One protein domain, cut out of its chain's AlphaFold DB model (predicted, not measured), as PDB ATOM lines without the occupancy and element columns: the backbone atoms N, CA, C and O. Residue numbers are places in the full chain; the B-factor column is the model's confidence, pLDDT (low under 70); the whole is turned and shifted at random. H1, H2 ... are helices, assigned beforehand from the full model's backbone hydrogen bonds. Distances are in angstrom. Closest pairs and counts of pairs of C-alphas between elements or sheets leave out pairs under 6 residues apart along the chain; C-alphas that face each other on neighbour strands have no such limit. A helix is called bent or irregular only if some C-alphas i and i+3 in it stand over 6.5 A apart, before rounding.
ATOM      1  N   GLY A  56     -65.948  31.121 -54.502       74.31
ATOM      2  CA  GLY A  56     -66.002  32.441 -53.862       74.31
ATOM      3  C   GLY A  56     -64.887  32.713 -52.847       74.31
ATOM      4  O   GLY A  56     -64.919  33.737 -52.163       74.31
ATOM      5  N   GLN A  57     -63.888  31.832 -52.742       74.94
ATOM      6  CA  GLN A  57     -62.751  32.031 -51.844       74.94
ATOM      7  C   GLN A  57     -61.735  33.023 -52.427       74.94
ATOM      8  O   GLN A  57     -61.421  32.999 -53.617       74.94
ATOM      9  N   ALA A  58     -61.129  33.852 -51.572       81.19
ATOM     10  CA  ALA A  58     -60.047  34.733 -51.995       81.19
ATOM     11  C   ALA A  58     -58.867  33.917 -52.581       81.19
ATOM     12  O   ALA A  58     -58.352  33.021 -51.902       81.19
ATOM     13  N   PRO A  59     -58.372  34.245 -53.790       77.81
ATOM     14  CA  PRO A  59     -57.360  33.447 -54.489       77.81
ATOM     15  C   PRO A  59     -56.040  33.333 -53.731       77.81
ATOM     16  O   PRO A  59     -55.408  32.278 -53.726       77.81
ATOM     17  N   LEU A  60     -55.661  34.384 -53.001       79.25
ATOM     18  CA  LEU A  60     -54.490  34.355 -52.131       79.25
ATOM     19  C   LEU A  60     -54.646  33.333 -50.992       79.25
ATOM     20  O   LEU A  60     -53.710  32.608 -50.669       79.25
ATOM     21  N   MET A  61     -55.843  33.239 -50.410       76.19
ATOM     22  CA  MET A  61     -56.128  32.337 -49.295       76.19
ATOM     23  C   MET A  61     -56.211  30.879 -49.757       76.19
ATOM     24  O   MET A  61     -55.686  29.996 -49.079       76.19
ATOM     25  N   ALA A  62     -56.789  30.629 -50.938       77.75
ATOM     26  CA  ALA A  62     -56.808  29.306 -51.563       77.75
ATOM     27  C   ALA A  62     -55.386  28.783 -51.838       77.75
ATOM     28  O   ALA A  62     -55.077  27.636 -51.517       77.75
ATOM     29  N   LEU A  63     -54.495  29.641 -52.346       79.81
ATOM     30  CA  LEU A  63     -53.110  29.279 -52.660       79.81
ATOM     31  C   LEU A  63     -52.280  28.992 -51.398       79.81
ATOM     32  O   LEU A  63     -51.544  28.006 -51.348       79.81
ATOM     33  N   ILE A  64     -52.447  29.798 -50.345       79.50
ATOM     34  CA  ILE A  64     -51.819  29.547 -49.038       79.50
ATOM     35  C   ILE A  64     -52.307  28.213 -48.457       79.50
ATOM     36  O   ILE A  64     -51.502  27.409 -47.982       79.50
ATOM     37  N   CYS A  65     -53.610  27.946 -48.540       79.38
ATOM     38  CA  CYS A  65     -54.220  26.737 -47.997       79.38
ATOM     39  C   CYS A  65     -53.788  25.456 -48.729       79.38
ATOM     40  O   CYS A  65     -53.667  24.410 -48.095       79.38
ATOM     41  N   TRP A  66     -53.533  25.534 -50.038       76.50
ATOM     42  CA  TRP A  66     -53.155  24.383 -50.868       76.50
ATOM     43  C   TRP A  66     -51.647  24.157 -51.010       76.50
ATOM     44  O   TRP A  66     -51.231  23.038 -51.298       76.50
ATOM     45  N   ILE A  67     -50.819  25.186 -50.815       79.94
ATOM     46  CA  ILE A  67     -49.361  25.081 -50.991       79.94
ATOM     47  C   ILE A  67     -48.635  25.252 -49.661       79.94
ATOM     48  O   ILE A  67     -47.863  24.383 -49.261       79.94
ATOM     49  N   VAL A  68     -48.890  26.351 -48.949       83.38
ATOM     50  CA  VAL A  68     -48.111  26.715 -47.757       83.38
ATOM     51  C   VAL A  68     -48.440  25.797 -46.583       83.38
ATOM     52  O   VAL A  68     -47.523  25.269 -45.955       83.38
ATOM     53  N   ILE A  69     -49.727  25.562 -46.302       83.44
ATOM     54  CA  ILE A  69     -50.132  24.713 -45.172       83.44
ATOM     55  C   ILE A  69     -49.692  23.253 -45.368       83.44
ATOM     56  O   ILE A  69     -49.067  22.713 -44.453       83.44
ATOM     57  N   PRO A  70     -49.922  22.604 -46.527       80.88
ATOM     58  CA  PRO A  70     -49.502  21.222 -46.726       80.88
ATOM     59  C   PRO A  70     -47.978  21.080 -46.742       80.88
ATOM     60  O   PRO A  70     -47.459  20.109 -46.192       80.88
ATOM     61  N   ALA A  71     -47.242  22.059 -47.287       83.94
ATOM     62  CA  ALA A  71     -45.779  22.060 -47.243       83.94
ATOM     63  C   ALA A  71     -45.244  22.190 -45.809       83.94
ATOM     64  O   ALA A  71     -44.373  21.421 -45.400       83.94
ATOM     65  N   ALA A  72     -45.791  23.116 -45.017       84.25
ATOM     66  CA  ALA A  72     -45.421  23.268 -43.614       84.25
ATOM     67  C   ALA A  72     -45.773  22.010 -42.803       84.25
ATOM     68  O   ALA A  72     -44.934  21.500 -42.060       84.25
ATOM     69  N   ALA A  73     -46.974  21.456 -43.002       82.75
ATOM     70  CA  ALA A  73     -47.407  20.216 -42.367       82.75
ATOM     71  C   ALA A  73     -46.496  19.039 -42.735       82.75
ATOM     72  O   ALA A  73     -46.164  18.240 -41.863       82.75
ATOM     73  N   ALA A  74     -46.039  18.948 -43.988       81.44
ATOM     74  CA  ALA A  74     -45.102  17.920 -44.426       81.44
ATOM     75  C   ALA A  74     -43.757  18.016 -43.697       81.44
ATOM     76  O   ALA A  74     -43.263  17.006 -43.195       81.44
ATOM     77  N   ILE A  75     -43.193  19.220 -43.577       80.12
ATOM     78  CA  ILE A  75     -41.924  19.438 -42.867       80.12
ATOM     79  C   ILE A  75     -42.076  19.106 -41.377       80.12
ATOM     80  O   ILE A  75     -41.249  18.385 -40.814       80.12
ATOM     81  N   VAL A  76     -43.152  19.584 -40.746       81.44
ATOM     82  CA  VAL A  76     -43.423  19.345 -39.320       81.44
ATOM     83  C   VAL A  76     -43.678  17.863 -39.049       81.44
ATOM     84  O   VAL A  76     -43.115  17.319 -38.104       81.44
ATOM     85  N   SER A  77     -44.467  17.195 -39.892       78.31
ATOM     86  CA  SER A  77     -44.749  15.758 -39.785       78.31
ATOM     87  C   SER A  77     -43.480  14.924 -39.916       78.31
ATOM     88  O   SER A  77     -43.233  14.039 -39.100       78.31
ATOM     89  N   GLN A  78     -42.625  15.246 -40.893       71.94
ATOM     90  CA  GLN A  78     -41.341  14.566 -41.053       71.94
ATOM     91  C   GLN A  78     -40.464  14.738 -39.815       71.94
ATOM     92  O   GLN A  78     -39.946  13.754 -39.295       71.94
ATOM     93  N   TYR A  79     -40.354  15.962 -39.300       73.44
ATOM     94  CA  TYR A  79     -39.562  16.235 -38.105       73.44
ATOM     95  C   TYR A  79     -40.130  15.549 -36.853       73.44
ATOM     96  O   TYR A  79     -39.375  14.992 -36.055       73.44
ATOM     97  N   ALA A  80     -41.454  15.538 -36.690       72.62
ATOM     98  CA  ALA A  80     -42.125  14.879 -35.575       72.62
ATOM     99  C   ALA A  80     -41.948  13.351 -35.628       72.62
ATOM    100  O   ALA A  80     -41.541  12.741 -34.638       72.62
ATOM    101  N   CYS A  81     -42.182  12.728 -36.785       67.62
ATOM    102  CA  CYS A  81     -42.035  11.281 -36.949       67.62
ATOM    103  C   CYS A  81     -40.579  10.806 -36.825       67.62
ATOM    104  O   CYS A  81     -40.345   9.731 -36.274       67.62
ATOM    105  N   GLU A  82     -39.611  11.595 -37.299       66.38
ATOM    106  CA  GLU A  82     -38.185  11.258 -37.227       66.38
ATOM    107  C   GLU A  82     -37.618  11.485 -35.818       66.38
ATOM    108  O   GLU A  82     -36.960  10.606 -35.268       66.38
ATOM    109  N   LYS A  83     -37.897  12.644 -35.204       60.97
ATOM    110  CA  LYS A  83     -37.168  13.098 -34.009       60.97
ATOM    111  C   LYS A  83     -37.919  12.927 -32.690       60.97
ATOM    112  O   LYS A  83     -37.281  12.701 -31.669       60.97
ATOM    113  N   VAL A  84     -39.248  13.052 -32.689       58.34
ATOM    114  CA  VAL A  84     -40.064  12.919 -31.462       58.34
ATOM    115  C   VAL A  84     -40.433  11.461 -31.222       58.34
ATOM    116  O   VAL A  84     -40.435  10.988 -30.091       58.34
ATOM    117  N   LEU A  85     -40.722  10.748 -32.305       55.75
ATOM    118  CA  LEU A  85     -41.271   9.404 -32.252       55.75
ATOM    119  C   LEU A  85     -40.215   8.306 -32.480       55.75
ATOM    120  O   LEU A  85     -40.464   7.165 -32.106       55.75
ATOM    121  N   ASN A  86     -39.034   8.619 -33.040       60.53
ATOM    122  CA  ASN A  86     -37.992   7.632 -33.389       60.53
ATOM    123  C   ASN A  86     -38.540   6.435 -34.197       60.53
ATOM    124  O   ASN A  86     -37.956   5.352 -34.191       60.53
ATOM    125  N   LEU A  87     -39.682   6.601 -34.877       56.84
ATOM    126  CA  LEU A  87     -40.391   5.460 -35.446       56.84
ATOM    127  C   LEU A  87     -39.581   4.859 -36.607       56.84
ATOM    128  O   LEU A  87     -39.627   3.647 -36.791       56.84
ATOM    129  N   TYR A  88     -38.824   5.673 -37.361       56.19
ATOM    130  CA  TYR A  88     -38.082   5.229 -38.546       56.19
ATOM    131  C   TYR A  88     -36.801   6.022 -38.820       56.19
ATOM    132  O   TYR A  88     -36.782   7.247 -38.721       56.19
ATOM    133  N   LYS A  89     -35.747   5.326 -39.269       57.78
ATOM    134  CA  LYS A  89     -34.552   5.951 -39.855       57.78
ATOM    135  C   LYS A  89     -34.816   6.293 -41.318       57.78
ATOM    136  O   LYS A  89     -35.106   5.404 -42.119       57.78
ATOM    137  N   ARG A  90     -34.669   7.571 -41.678       58.62
ATOM    138  CA  ARG A  90     -34.905   8.090 -43.038       58.62
ATOM    139  C   ARG A  90     -34.164   7.288 -44.114       58.62
ATOM    140  O   ARG A  90     -34.744   7.005 -45.160       58.62
ATOM    141  N   GLN A  91     -32.927   6.868 -43.828       58.78
ATOM    142  CA  GLN A  91     -32.107   6.104 -44.771       58.78
ATOM    143  C   GLN A  91     -32.647   4.705 -45.090       58.78
ATOM    144  O   GLN A  91     -32.467   4.267 -46.210       58.78
ATOM    145  N   GLU A  92     -33.340   4.020 -44.177       58.72
ATOM    146  CA  GLU A  92     -33.787   2.630 -44.403       58.72
ATOM    147  C   GLU A  92     -35.170   2.527 -45.075       58.72
ATOM    148  O   GLU A  92     -35.639   1.440 -45.418       58.72
ATOM    149  N   VAL A  93     -35.899   3.637 -45.153       59.59
ATOM    150  CA  VAL A  93     -37.362   3.656 -45.365       59.59
ATOM    151  C   VAL A  93     -37.744   4.494 -46.567       59.59
ATOM    152  O   VAL A  93     -38.805   4.321 -47.157       59.59
ATOM    153  N   PHE A  94     -36.855   5.388 -46.962       63.19
ATOM    154  CA  PHE A  94     -36.955   6.115 -48.214       63.19
ATOM    155  C   PHE A  94     -35.843   5.694 -49.181       63.19
ATOM    156  O   PHE A  94     -35.683   6.325 -50.223       63.19
ATOM    157  N   GLU A  95     -35.101   4.625 -48.859       64.88
ATOM    158  CA  GLU A  95     -34.104   4.052 -49.759       64.88
ATOM    159  C   GLU A  95     -34.761   3.600 -51.061       64.88
ATOM    160  O   GLU A  95     -35.807   2.940 -51.071       64.88
ATOM    161  N   PHE A  96     -34.144   3.986 -52.171       57.94
ATOM    162  CA  PHE A  96     -34.613   3.634 -53.497       57.94
ATOM    163  C   PHE A  96     -34.128   2.218 -53.811       57.94
ATOM    164  O   PHE A  96     -32.984   2.010 -54.204       57.94
ATOM    165  N   LEU A  97     -35.000   1.234 -53.604       59.06
ATOM    166  CA  LEU A  97     -34.793  -0.117 -54.116       59.06
ATOM    167  C   LEU A  97     -35.080  -0.051 -55.621       59.06
ATOM    168  O   LEU A  97     -36.242   0.098 -56.003       59.06
ATOM    169  N   GLY A  98     -34.008  -0.007 -56.417       54.84
ATOM    170  CA  GLY A  98     -34.040   0.112 -57.879       54.84
ATOM    171  C   GLY A  98     -34.954  -0.896 -58.556       54.84
ATOM    172  O   GLY A  98     -34.983  -2.062 -58.103       54.84
TER     173      GLY A  98
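Overview. This is residues 56 to 98 of the 98 residues of the protein "PTS_EIIC domain-containing protein" of Tetragenococcus halophilus subsp. flandriensis (UniProt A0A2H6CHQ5). One long helix, H1, makes the length of an L; at its end the chain turns off into a thin arm that holds the short helix H2 and runs on to a loose tail. The printed part has 43 residues with two named helices, H1 then H2, and no named strand; its class is all helix. It is extended, with a radius of gyration of the C-alphas of 15.3 A, and spans 44 by 29 by 10 A, only just flat.

Along the chain. H1, residues 59 to 84, runs 35.4 A from C-alpha 59 at (-57.360, 33.447, -54.489) to C-alpha 84 at (-40.064, 12.919, -31.462). It is neither bent nor irregular, but only just: C-alphas 66 and 69 are 6.5 A apart. H2, residues 90 to 93, ends with C-alpha 93 at (-37.362, 3.656, -45.365).

Arrangement. H1 and H2 are close but not clearly touching; their closest C-alphas, of Glu 82 and Arg 90, are 7.4 A apart. In H1, 20 of 22 O i to N i+4 pairs are within hydrogen-bond range; H2 is too short for such a pair, and its one O i to N i+3 pair is not within range.

Size, cuts and confidence. The C-alphas farthest apart, of Gly 56 and Gly 98, are 45.6 A apart. The printed part has no cut, and the link from H1 to H2 is tight. Residues 81 to 98 have pLDDT under 70.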